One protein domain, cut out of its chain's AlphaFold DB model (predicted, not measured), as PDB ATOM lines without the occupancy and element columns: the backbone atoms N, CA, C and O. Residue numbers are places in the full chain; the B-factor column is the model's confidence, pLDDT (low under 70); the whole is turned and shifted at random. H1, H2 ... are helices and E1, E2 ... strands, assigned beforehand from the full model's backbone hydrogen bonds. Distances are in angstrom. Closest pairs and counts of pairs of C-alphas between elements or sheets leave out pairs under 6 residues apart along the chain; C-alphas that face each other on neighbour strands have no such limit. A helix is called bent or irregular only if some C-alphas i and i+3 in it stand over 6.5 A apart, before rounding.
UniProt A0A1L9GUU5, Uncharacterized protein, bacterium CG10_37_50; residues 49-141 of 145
ATOM      1  N   THR A  49      98.092 147.774  91.449       81.19
ATOM      2  CA  THR A  49      98.518 147.959  92.840       81.19
ATOM      3  C   THR A  49      99.445 146.822  93.280       81.19
ATOM      4  O   THR A  49      99.236 145.651  92.951       81.19
ATOM      5  N   GLY A  50     100.457 147.141  94.096       77.12
ATOM      6  CA  GLY A  50     101.447 146.154  94.544       77.12
ATOM      7  C   GLY A  50     100.845 144.950  95.287       77.12
ATOM      8  O   GLY A  50     101.399 143.853  95.218       77.12
ATOM      9  N   LYS A  51      99.692 145.124  95.954       79.25
ATOM     10  CA  LYS A  51      98.929 144.020  96.564       79.25
ATOM     11  C   LYS A  51      98.326 143.102  95.500       79.25
ATOM     12  O   LYS A  51      98.518 141.893  95.578       79.25
ATOM     13  N   LEU A  52      97.653 143.674  94.500       78.00
ATOM     14  CA  LEU A  52      97.005 142.915  93.433       78.00
ATOM     15  C   LEU A  52      98.039 142.154  92.595       78.00
ATOM     16  O   LEU A  52      97.860 140.969  92.350       78.00
ATOM     17  N   ARG A  53      99.179 142.780  92.269       77.69
ATOM     18  CA  ARG A  53     100.292 142.116  91.571       77.69
ATOM     19  C   ARG A  53     100.794 140.884  92.327       77.69
ATOM     20  O   ARG A  53     100.903 139.815  91.740       77.69
ATOM     21  N   LYS A  54     101.053 141.011  93.635       78.62
ATOM     22  CA  LYS A  54     101.512 139.888  94.474       78.62
ATOM     23  C   LYS A  54     100.503 138.741  94.501       78.62
ATOM     24  O   LYS A  54     100.908 137.596  94.335       78.62
ATOM     25  N   VAL A  55      99.217 139.050  94.690       83.12
ATOM     26  CA  VAL A  55      98.150 138.039  94.702       83.12
ATOM     27  C   VAL A  55      98.069 137.345  93.347       83.12
ATOM     28  O   VAL A  55      98.154 136.125  93.300       83.12
ATOM     29  N   THR A  56      97.998 138.091  92.243       79.62
ATOM     30  CA  THR A  56      97.882 137.495  90.907       79.62
ATOM     31  C   THR A  56      99.099 136.641  90.552       79.62
ATOM     32  O   THR A  56      98.937 135.525  90.067       79.62
ATOM     33  N   THR A  57     100.318 137.106  90.845       80.75
ATOM     34  CA  THR A  57     101.536 136.311  90.632       80.75
ATOM     35  C   THR A  57     101.543 135.041  91.483       80.75
ATOM     36  O   THR A  57     101.872 133.977  90.964       80.75
ATOM     37  N   ALA A  58     101.158 135.118  92.761       82.25
ATOM     38  CA  ALA A  58     101.065 133.943  93.626       82.25
ATOM     39  C   ALA A  58     100.028 132.937  93.104       82.25
ATOM     40  O   ALA A  58     100.328 131.749  93.014       82.25
ATOM     41  N   THR A  59      98.851 133.406  92.683       83.50
ATOM     42  CA  THR A  59      97.806 132.558  92.096       83.50
ATOM     43  C   THR A  59      98.293 131.857  90.830       83.50
ATOM     44  O   THR A  59      98.084 130.655  90.691       83.50
ATOM     45  N   ILE A  60      98.993 132.560  89.931       82.81
ATOM     46  CA  ILE A  60      99.570 131.958  88.715       82.81
ATOM     47  C   ILE A  60     100.571 130.857  89.076       82.81
ATOM     48  O   ILE A  60     100.514 129.772  88.503       82.81
ATOM     49  N   TRP A  61     101.453 131.100  90.049       81.81
ATOM     50  CA  TRP A  61     102.414 130.094  90.504       81.81
ATOM     51  C   TRP A  61     101.741 128.866  91.115       81.81
ATOM     52  O   TRP A  61     102.128 127.744  90.798       81.81
ATOM     53  N   ILE A  62     100.717 129.062  91.947       86.56
ATOM     54  CA  ILE A  62      99.942 127.960  92.528       86.56
ATOM     55  C   ILE A  62      99.285 127.138  91.415       86.56
ATOM     56  O   ILE A  62      99.413 125.916  91.409       86.56
ATOM     57  N   LEU A  63      98.640 127.792  90.446       84.56
ATOM     58  CA  LEU A  63      98.010 127.114  89.310       84.56
ATOM     59  C   LEU A  63      99.023 126.344  88.459       84.56
ATOM     60  O   LEU A  63      98.719 125.242  88.011       84.56
ATOM     61  N   LEU A  64     100.229 126.881  88.272       83.25
ATOM     62  CA  LEU A  64     101.303 126.214  87.537       83.25
ATOM     63  C   LEU A  64     101.765 124.948  88.267       83.25
ATOM     64  O   LEU A  64     101.858 123.892  87.648       83.25
ATOM     65  N   VAL A  65     102.000 125.026  89.580       85.50
ATOM     66  CA  VAL A  65     102.408 123.868  90.394       85.50
ATOM     67  C   VAL A  65     101.313 122.802  90.422       85.50
ATOM     68  O   VAL A  65     101.602 121.624  90.210       85.50
ATOM     69  N   VAL A  66     100.057 123.204  90.632       87.25
ATOM     70  CA  VAL A  66      98.904 122.292  90.609       87.25
ATOM     71  C   VAL A  66      98.758 121.650  89.232       87.25
ATOM     72  O   VAL A  66      98.631 120.432  89.142       87.25
ATOM     73  N   GLY A  67      98.838 122.436  88.157       84.81
ATOM     74  CA  GLY A  67      98.771 121.941  86.784       84.81
ATOM     75  C   GLY A  67      99.893 120.954  86.467       84.81
ATOM     76  O   GLY A  67      99.623 119.876  85.950       84.81
ATOM     77  N   ALA A  68     101.135 121.263  86.842       83.94
ATOM     78  CA  ALA A  68     102.271 120.359  86.666       83.94
ATOM     79  C   ALA A  68     102.092 119.048  87.451       83.94
ATOM     80  O   ALA A  68     102.339 117.970  86.911       83.94
ATOM     81  N   GLY A  69     101.617 119.128  88.698       85.62
ATOM     82  CA  GLY A  69     101.313 117.956  89.522       85.62
ATOM     83  C   GLY A  69     100.201 117.089  88.930       85.62
ATOM     84  O   GLY A  69     100.340 115.868  88.880       85.62
ATOM     85  N   LEU A  70      99.131 117.706  88.422       86.38
ATOM     86  CA  LEU A  70      98.044 117.003  87.738       86.38
ATOM     87  C   LEU A  70      98.526 116.338  86.448       86.38
ATOM     88  O   LEU A  70      98.243 115.164  86.241       86.38
ATOM     89  N   THR A  71      99.301 117.035  85.619       85.25
ATOM     90  CA  THR A  71      99.888 116.463  84.400       85.25
ATOM     91  C   THR A  71     100.793 115.275  84.723       85.25
ATOM     92  O   THR A  71     100.689 114.230  84.082       85.25
ATOM     93  N   PHE A  72     101.643 115.393  85.749       86.56
ATOM     94  CA  PHE A  72     102.463 114.279  86.223       86.56
ATOM     95  C   PHE A  72     101.599 113.105  86.691       86.56
ATOM     96  O   PHE A  72     101.865 111.962  86.326       86.56
ATOM     97  N   TYR A  73     100.548 113.380  87.465       87.50
ATOM     98  CA  TYR A  73      99.646 112.351  87.966       87.50
ATOM     99  C   TYR A  73      98.936 111.610  86.828       87.50
ATOM    100  O   TYR A  73      98.975 110.382  86.777       87.50
ATOM    101  N   VAL A  74      98.344 112.354  85.890       88.31
ATOM    102  CA  VAL A  74      97.671 111.799  84.711       88.31
ATOM    103  C   VAL A  74      98.648 110.934  83.922       88.31
ATOM    104  O   VAL A  74      98.361 109.773  83.659       88.31
ATOM    105  N   ASN A  75      99.843 111.435  83.612       84.94
ATOM    106  CA  ASN A  75     100.825 110.678  82.832       84.94
ATOM    107  C   ASN A  75     101.408 109.471  83.573       84.94
ATOM    108  O   ASN A  75     101.823 108.514  82.934       84.94
ATOM    109  N   ARG A  76     101.468 109.474  84.908       87.75
ATOM    110  CA  ARG A  76     102.094 108.372  85.652       87.75
ATOM    111  C   ARG A  76     101.120 107.289  86.095       87.75
ATOM    112  O   ARG A  76     101.528 106.126  86.152       87.75
ATOM    113  N   TYR A  77      99.894 107.668  86.453       88.94
ATOM    114  CA  TYR A  77      98.959 106.803  87.176       88.94
ATOM    115  C   TYR A  77      97.670 106.490  86.416       88.94
ATOM    116  O   TYR A  77      96.994 105.534  86.785       88.94
ATOM    117  N   MET A  78      97.308 107.250  85.377       88.88
ATOM    118  CA  MET A  78      96.099 106.951  84.601       88.88
ATOM    119  C   MET A  78      96.366 105.955  83.463       88.88
ATOM    120  O   MET A  78      97.490 105.910  82.948       88.88
ATOM    121  N   PRO A  79      95.345 105.179  83.041       87.75
ATOM    122  CA  PRO A  79      95.441 104.267  81.903       87.75
ATOM    123  C   PRO A  79      95.972 104.968  80.654       87.75
ATOM    124  O   PRO A  79      95.684 106.146  80.438       87.75
ATOM    125  N   HIS A  80      96.758 104.249  79.855       87.12
ATOM    126  CA  HIS A  80      97.307 104.753  78.598       87.12
ATOM    127  C   HIS A  80      96.620 104.084  77.417       87.12
ATOM    128  O   HIS A  80      96.301 102.894  77.472       87.12
ATOM    129  N   GLY A  81      96.375 104.872  76.379       84.25
ATOM    130  CA  GLY A  81      95.791 104.408  75.133       84.25
ATOM    131  C   GLY A  81      96.836 103.784  74.209       84.25
ATOM    132  O   GLY A  81      98.041 103.884  74.459       84.25
ATOM    133  N   PRO A  82      96.397 103.128  73.126       85.56
ATOM    134  CA  PRO A  82      97.302 102.689  72.078       85.56
ATOM    135  C   PRO A  82      97.923 103.902  71.375       85.56
ATOM    136  O   PRO A  82      97.241 104.877  71.057       85.56
ATOM    137  N   SER A  83      99.223 103.833  71.102       84.75
ATOM    138  CA  SER A  83      99.893 104.824  70.261       84.75
ATOM    139  C   SER A  83      99.653 104.503  68.791       84.75
ATOM    140  O   SER A  83      99.857 103.362  68.372       84.75
ATOM    141  N   TYR A  84      99.260 105.499  68.000       81.69
ATOM    142  CA  TYR A  84      99.068 105.360  66.557       81.69
ATOM    143  C   TYR A  84     100.019 106.288  65.788       81.69
ATOM    144  O   TYR A  84     100.378 107.358  66.296       81.69
ATOM    145  N   PRO A  85     100.453 105.882  64.584       83.19
ATOM    146  CA  PRO A  85     101.302 106.714  63.748       83.19
ATOM    147  C   PRO A  85     100.515 107.920  63.232       83.19
ATOM    148  O   PRO A  85      99.392 107.782  62.743       83.19
ATOM    149  N   THR A  86     101.105 109.110  63.312       81.50
ATOM    150  CA  THR A  86     100.496 110.337  62.774       81.50
ATOM    151  C   THR A  86     100.689 110.474  61.266       81.50
ATOM    152  O   THR A  86     100.061 111.331  60.649       81.50
ATOM    153  N   GLY A  87     101.561 109.653  60.669       79.25
ATOM    154  CA  GLY A  87     102.016 109.800  59.286       79.25
ATOM    155  C   GLY A  87     103.018 110.943  59.089       79.25
ATOM    156  O   GLY A  87     103.484 111.161  57.971       79.25
ATOM    157  N   GLU A  88     103.380 111.665  60.154       77.75
ATOM    158  CA  GLU A  88     104.410 112.697  60.116       77.75
ATOM    159  C   GLU A  88     105.766 112.100  60.494       77.75
ATOM    160  O   GLU A  88     105.921 111.452  61.532       77.75
ATOM    161  N   ILE A  89     106.773 112.329  59.652       80.56
ATOM    162  CA  ILE A  89     108.157 111.961  59.950       80.56
ATOM    163  C   ILE A  89     108.803 113.133  60.683       80.56
ATOM    164  O   ILE A  89     109.028 114.194  60.098       80.56
ATOM    165  N   VAL A  90     109.129 112.934  61.960       77.88
ATOM    166  CA  VAL A  90     109.766 113.954  62.794       77.88
ATOM    167  C   VAL A  90     111.227 113.583  63.011       77.88
ATOM    168  O   VAL A  90     111.569 112.526  63.542       77.88
ATOM    169  N   CYS A  91     112.115 114.480  62.592       76.88
ATOM    170  CA  CYS A  91     113.541 114.357  62.852       76.88
ATOM    171  C   CYS A  91     113.844 114.914  64.246       76.88
ATOM    172  O   CYS A  91     113.656 116.108  64.493       76.88
ATOM    173  N   GLN A  92     114.323 114.069  65.162       64.12
ATOM    174  CA  GLN A  92     114.827 114.553  66.443       64.12
ATOM    175  C   GLN A  92     116.146 115.296  66.197       64.12
ATOM    176  O   GLN A  92     117.179 114.703  65.895       64.12
ATOM    177  N   ASN A  93     116.103 116.625  66.278       65.06
ATOM    178  CA  ASN A  93     117.256 117.493  66.018       65.06
ATOM    179  C   ASN A  93     118.217 117.572  67.228       65.06
ATOM    180  O   ASN A  93     118.874 118.586  67.450       65.06
ATOM    181  N   ASP A  94     118.251 116.518  68.047       63.75
ATOM    182  CA  ASP A  94     119.048 116.369  69.268       63.75
ATOM    183  C   ASP A  94     120.194 115.347  69.104       63.75
ATOM    184  O   ASP A  94     120.898 115.028  70.064       63.75
ATOM    185  N   GLY A  95     120.388 114.838  67.881       57.97
ATOM    186  CA  GLY A  95     121.440 113.885  67.532       57.97
ATOM    187  C   GLY A  95     121.175 112.448  67.987       57.97
ATOM    188  O   GLY A  95     122.082 111.622  67.896       57.97
ATOM    189  N   ARG A  96     119.968 112.125  68.481       56.06
ATOM    190  CA  ARG A  96     119.656 110.815  69.079       56.06
ATOM    191  C   ARG A  96     118.981 109.803  68.154       56.06
ATOM    192  O   ARG A  96     118.610 108.729  68.624       56.06
ATOM    193  N   GLY A  97     118.875 110.061  66.851       64.19
ATOM    194  CA  GLY A  97     118.418 109.030  65.918       64.19
ATOM    195  C   GLY A  97     118.009 109.530  64.534       64.19
ATOM    196  O   GLY A  97     117.993 110.737  64.289       64.19
ATOM    197  N   PRO A  98     117.697 108.597  63.615       75.69
ATOM    198  CA  PRO A  98     117.126 108.922  62.313       75.69
ATOM    199  C   PRO A  98     115.733 109.538  62.469       75.69
ATOM    200  O   PRO A  98     115.068 109.356  63.490       75.69
ATOM    201  N   CYS A  99     115.275 110.246  61.435       78.62
ATOM    202  CA  CYS A  99     113.895 110.708  61.385       78.62
ATOM    203  C   CYS A  99     112.958 109.502  61.489       78.62
ATOM    204  O   CYS A  99     113.070 108.555  60.709       78.62
ATOM    205  N   ALA A 100     112.073 109.536  62.479       76.69
ATOM    206  CA  ALA A 100     111.151 108.456  62.774       76.69
ATOM    207  C   ALA A 100     109.721 108.965  62.639       76.69
ATOM    208  O   ALA A 100     109.448 110.161  62.772       76.69
ATOM    209  N   GLU A 101     108.811 108.047  62.353       79.94
ATOM    210  CA  GLU A 101     107.389 108.346  62.364       79.94
ATOM    211  C   GLU A 101     106.975 108.780  63.775       79.94
ATOM    212  O   GLU A 101     107.362 108.164  64.772       79.94
ATOM    213  N   GLN A 102     106.245 109.886  63.866       81.56
ATOM    214  CA  GLN A 102     105.717 110.367  65.127       81.56
ATOM    215  C   GLN A 102     104.517 109.513  65.528       81.56
ATOM    216  O   GLN A 102     103.606 109.259  64.744       81.56
ATOM    217  N   TYR A 103     104.515 109.099  66.789       80.00
ATOM    218  CA  TYR A 103     103.410 108.376  67.395       80.00
ATOM    219  C   TYR A 103     102.750 109.272  68.437       80.00
ATOM    220  O   TYR A 103     103.435 109.871  69.271       80.00
ATOM    221  N   ILE A 104     101.425 109.368  68.384       82.50
ATOM    222  CA  ILE A 104     100.608 110.054  69.389       82.50
ATOM    223  C   ILE A 104      99.716 109.013  70.062       82.50
ATOM    224  O   ILE A 104      99.285 108.044  69.440       82.50
ATOM    225  N   GLU A 105      99.483 109.187  71.358       83.75
ATOM    226  CA  GLU A 105      98.575 108.341  72.127       83.75
ATOM    227  C   GLU A 105      97.115 108.645  71.762       83.75
ATOM    228  O   GLU A 105      96.689 109.801  71.825       83.75
ATOM    229  N   ASP A 106      96.331 107.617  71.419       83.88
ATOM    230  CA  ASP A 106      94.886 107.773  71.257       83.88
ATOM    231  C   ASP A 106      94.197 107.826  72.621       83.88
ATOM    232  O   ASP A 106      94.143 106.841  73.354       83.88
ATOM    233  N   THR A 107      93.650 108.989  72.961       84.19
ATOM    234  CA  THR A 107      92.946 109.208  74.229       84.19
ATOM    235  C   THR A 107      91.422 109.158  74.096       84.19
ATOM    236  O   THR A 107      90.725 109.341  75.097       84.19
ATOM    237  N   ARG A 108      90.878 108.904  72.893       83.62
ATOM    238  CA  ARG A 108      89.429 108.952  72.621       83.62
ATOM    239  C   ARG A 108      88.655 107.891  73.397       83.62
ATOM    240  O   ARG A 108      87.699 108.237  74.089       83.62
ATOM    241  N   ASP A 109      89.144 106.654  73.357       85.06
ATOM    242  CA  ASP A 109      88.511 105.487  73.986       85.06
ATOM    243  C   ASP A 109      88.988 105.232  75.427       85.06
ATOM    244  O   ASP A 109      88.685 104.197  76.022       85.06
ATOM    245  N   LEU A 110      89.740 106.167  76.018       85.19
ATOM    246  CA  LEU A 110      90.139 106.067  77.417       85.19
ATOM    247  C   LEU A 110      88.983 106.441  78.343       85.19
ATOM    248  O   LEU A 110      88.432 107.543  78.257       85.19
ATOM    249  N   ASP A 111      88.703 105.556  79.300       88.75
ATOM    250  CA  ASP A 111      87.811 105.812  80.434       88.75
ATOM    251  C   ASP A 111      88.509 106.692  81.487       88.75
ATOM    252  O   ASP A 111      88.816 106.284  82.607       88.75
ATOM    253  N   ILE A 112      88.861 107.910  81.077       87.69
ATOM    254  CA  ILE A 112      89.396 108.956  81.945       87.69
ATOM    255  C   ILE A 112      88.597 110.246  81.737       87.69
ATOM    256  O   ILE A 112      88.084 110.487  80.641       87.69
ATOM    257  N   PRO A 113      88.512 111.119  82.752       89.38
ATOM    258  CA  PRO A 113      87.818 112.391  82.613       89.38
ATOM    259  C   PRO A 113      88.389 113.261  81.481       89.38
ATOM    260  O   PRO A 113      89.602 113.307  81.274       89.38
ATOM    261  N   GLU A 114      87.536 114.046  80.824       87.25
ATOM    262  CA  GLU A 114      87.935 114.932  79.714       87.25
ATOM    263  C   GLU A 114      89.035 115.938  80.093       87.25
ATOM    264  O   GLU A 114      89.929 116.230  79.298       87.25
ATOM    265  N   TRP A 115      89.052 116.422  81.340       84.62
ATOM    266  CA  TRP A 115      90.128 117.300  81.815       84.62
ATOM    267  C   TRP A 115      91.496 116.600  81.828       84.62
ATOM    268  O   TRP A 115      92.519 117.246  81.602       84.62
ATOM    269  N   ALA A 116      91.527 115.285  82.070       86.00
ATOM    270  CA  ALA A 116      92.750 114.491  82.073       86.00
ATOM    271  C   ALA A 116      93.225 114.221  80.641       86.00
ATOM    272  O   ALA A 116      94.420 114.348  80.368       86.00
ATOM    273  N   LYS A 117      92.293 113.958  79.710       86.00
ATOM    274  CA  LYS A 117      92.595 113.886  78.269       86.00
ATOM    275  C   LYS A 117      93.229 115.194  77.790       86.00
ATOM    276  O   LYS A 117      94.313 115.178  77.212       86.00
ATOM    277  N   PHE A 118      92.624 116.333  78.137       83.31
ATOM    278  CA  PHE A 118      93.158 117.654  77.805       83.31
ATOM    279  C   PHE A 118      94.553 117.898  78.397       83.31
ATOM    280  O   PHE A 118      95.442 118.381  77.690       83.31
ATOM    281  N   ALA A 119      94.764 117.561  79.674       82.00
ATOM    282  CA  ALA A 119      96.057 117.721  80.335       82.00
ATOM    283  C   ALA A 119      97.153 116.882  79.664       82.00
ATOM    284  O   ALA A 119      98.272 117.366  79.502       82.00
ATOM    285  N   ARG A 120      96.828 115.662  79.222       81.62
ATOM    286  CA  ARG A 120      97.762 114.766  78.532       81.62
ATOM    287  C   ARG A 120      98.149 115.301  77.151       81.62
ATOM    288  O   ARG A 120      99.336 115.370  76.845       81.62
ATOM    289  N   THR A 121      97.188 115.785  76.364       78.38
ATOM    290  CA  THR A 121      97.462 116.382  75.042       78.38
ATOM    291  C   THR A 121      98.192 117.727  75.143       78.38
ATOM    292  O   THR A 121      99.034 118.049  74.309       78.38
ATOM    293  N   SER A 122      97.903 118.518  76.179       73.81
ATOM    294  CA  SER A 122      98.395 119.899  76.313       73.81
ATOM    295  C   SER A 122      99.616 120.047  77.224       73.81
ATOM    296  O   SER A 122     100.112 121.164  77.400       73.81
ATOM    297  N   ALA A 123     100.104 118.947  77.805       68.62
ATOM    298  CA  ALA A 123     101.151 118.913  78.824       68.62
ATOM    299  C   ALA A 123     102.375 119.770  78.466       68.62
ATOM    300  O   ALA A 123     102.796 120.622  79.251       68.62
ATOM    301  N   ASN A 124     102.906 119.588  77.255       66.31
ATOM    302  CA  ASN A 124     104.105 120.287  76.795       66.31
ATOM    303  C   ASN A 124     103.863 121.788  76.591       66.31
ATOM    304  O   ASN A 124     104.707 122.603  76.958       66.31
ATOM    305  N   ASN A 125     102.694 122.167  76.068       68.81
ATOM    306  CA  ASN A 125     102.359 123.567  75.808       68.81
ATOM    307  C   ASN A 125     102.134 124.349  77.109       68.81
ATOM    308  O   ASN A 125     102.625 125.467  77.251       68.81
ATOM    309  N   LEU A 126     101.441 123.752  78.083       68.81
ATOM    310  CA  LEU A 126     101.209 124.369  79.394       68.81
ATOM    311  C   LEU A 126     102.520 124.575  80.164       68.81
ATOM    312  O   LEU A 126     102.732 125.631  80.763       68.81
ATOM    313  N   LEU A 127     103.420 123.591  80.106       70.81
ATOM    314  CA  LEU A 127     104.719 123.653  80.770       70.81
ATOM    315  C   LEU A 127     105.639 124.698  80.116       70.81
ATOM    316  O   LEU A 127     106.287 125.468  80.826       70.81
ATOM    317  N   LEU A 128     105.630 124.798  78.780       71.38
ATOM    318  CA  LEU A 128     106.359 125.831  78.038       71.38
ATOM    319  C   LEU A 128     105.907 127.244  78.431       71.38
ATOM    320  O   LEU A 128     106.745 128.095  78.726       71.38
ATOM    321  N   MET A 129     104.596 127.493  78.490       70.88
ATOM    322  CA  MET A 129     104.061 128.796  78.909       70.88
ATOM    323  C   MET A 129     104.473 129.130  80.345       70.88
ATOM    324  O   MET A 129     104.946 130.233  80.617       70.88
ATOM    325  N   GLY A 130     104.392 128.152  81.250       72.19
ATOM    326  CA  GLY A 130     104.848 128.309  82.628       72.19
ATOM    327  C   GLY A 130     106.331 128.682  82.749       72.19
ATOM    328  O   GLY A 130     106.681 129.589  83.508       72.19
ATOM    329  N   LEU A 131     107.203 128.037  81.966       74.75
ATOM    330  CA  LEU A 131     108.633 128.356  81.912       74.75
ATOM    331  C   LEU A 131     108.900 129.754  81.344       74.75
ATOM    332  O   LEU A 131     109.735 130.479  81.887       74.75
ATOM    333  N   LEU A 132     108.178 130.161  80.294       72.81
ATOM    334  CA  LEU A 132     108.290 131.507  79.724       72.81
ATOM    335  C   LEU A 132     107.937 132.578  80.763       72.81
ATOM    336  O   LEU A 132     108.673 133.553  80.921       72.81
ATOM    337  N   PHE A 133     106.867 132.375  81.533       74.44
ATOM    338  CA  PHE A 133     106.509 133.275  82.630       74.44
ATOM    339  C   PHE A 133     107.560 133.320  83.730       74.44
ATOM    340  O   PHE A 133     107.970 134.407  84.139       74.44
ATOM    341  N   ALA A 134     108.034 132.157  84.185       73.25
ATOM    342  CA  ALA A 134     109.083 132.069  85.193       73.25
ATOM    343  C   ALA A 134     110.360 132.805  84.756       73.25
ATOM    344  O   ALA A 134     110.936 133.557  85.546       73.25
ATOM    345  N   GLY A 135     110.771 132.633  83.496       71.38
ATOM    346  CA  GLY A 135     111.915 133.320  82.904       71.38
ATOM    347  C   GLY A 135     111.736 134.837  82.871       71.38
ATOM    348  O   GLY A 135     112.616 135.565  83.329       71.38
ATOM    349  N   ILE A 136     110.580 135.322  82.407       72.31
ATOM    350  CA  ILE A 136     110.306 136.764  82.334       72.31
ATOM    351  C   ILE A 136     110.277 137.388  83.734       72.31
ATOM    352  O   ILE A 136     110.943 138.392  83.974       72.31
ATOM    353  N   VAL A 137     109.573 136.773  84.689       68.94
ATOM    354  CA  VAL A 137     109.503 137.278  86.068       68.94
ATOM    355  C   VAL A 137     110.879 137.251  86.740       68.94
ATOM    356  O   VAL A 137     111.256 138.220  87.396       68.94
ATOM    357  N   SER A 138     111.671 136.196  86.546       68.06
ATOM    358  CA  SER A 138     113.019 136.103  87.130       68.06
ATOM    359  C   SER A 138     114.002 137.098  86.503       68.06
ATOM    360  O   SER A 138     114.872 137.618  87.200       68.06
ATOM    361  N   GLY A 139     113.842 137.407  85.211       60.81
ATOM    362  CA  GLY A 139     114.665 138.377  84.486       60.81
ATOM    363  C   GLY A 139     114.461 139.827  84.935       60.81
ATOM    364  O   GLY A 139     115.409 140.603  84.917       60.81
ATOM    365  N   THR A 140     113.269 140.184  85.426       61.66
ATOM    366  CA  THR A 140     112.971 141.559  85.889       61.66
ATOM    367  C   THR A 140     113.732 141.995  87.146       61.66
ATOM    368  O   THR A 140     113.705 143.170  87.497       61.66
ATOM    369  N   LYS A 141     114.441 141.084  87.829       50.16
ATOM    370  CA  LYS A 141     115.255 141.422  89.008       50.16
ATOM    371  C   LYS A 141     116.616 142.057  88.690       50.16
ATOM    372  O   LYS A 141     117.307 142.419  89.633       50.16
TER     373      LYS A 141
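This is residues 49 to 141 of the 145 residues of an uncharacterized protein of bacterium CG10_37_50 (UniProt A0A1L9GUU5). A long helix, H1, and a bent helix, H2, make a loose, flat body with a two-strand hairpin, E1 and E2, at one end; arm H2a crosses H1, and arm H2b runs back near it. The printed part has 93 residues, in the order H1, E1, E2, H2, antiparallel in its sheet and mostly helix. The radius of gyration of the C-alphas is 17.5 A, the spans 51 by 36 by 18 A.

Find C-alpha 50 at (101.447, 146.154, 94.544); H1 runs from there 40.1 A to residue 77. E1 is residues 83 to 90 and bends by 86 degrees at residue 87; E2 is 100 to 105. H2, residues 114 to 141, was assigned as one helix by its hydrogen bonds but is bent, C-alphas 121 and 124 being 7.9 A apart: H2a is 114 to 121, and H2b, 124 to 141, runs 26.8 A to C-alpha 141 at (115.255, 141.422, 89.008).

H1 touches H2a with residues 70 to 75 alone, about perpendicular at 86 degrees; the closest C-alphas, Thr 71 and Ala 119, are 5.7 A apart. H1 and H2b are close but not clearly touching, Leu 64 and Gly 130 having the closest C-alphas at 6.4 A. In the hairpin, N 86 and O 102 are 2.9 A apart, within hydrogen-bond range. Every O i to N i+4 pair is within range in H1 and H2a, 13 of 14 in H2b.

The printed part has no cut and no long link; residues 49 to 56 stand free, and pLDDT is under 70 at residues 92 to 97, 123 to 126 and 137 to 141.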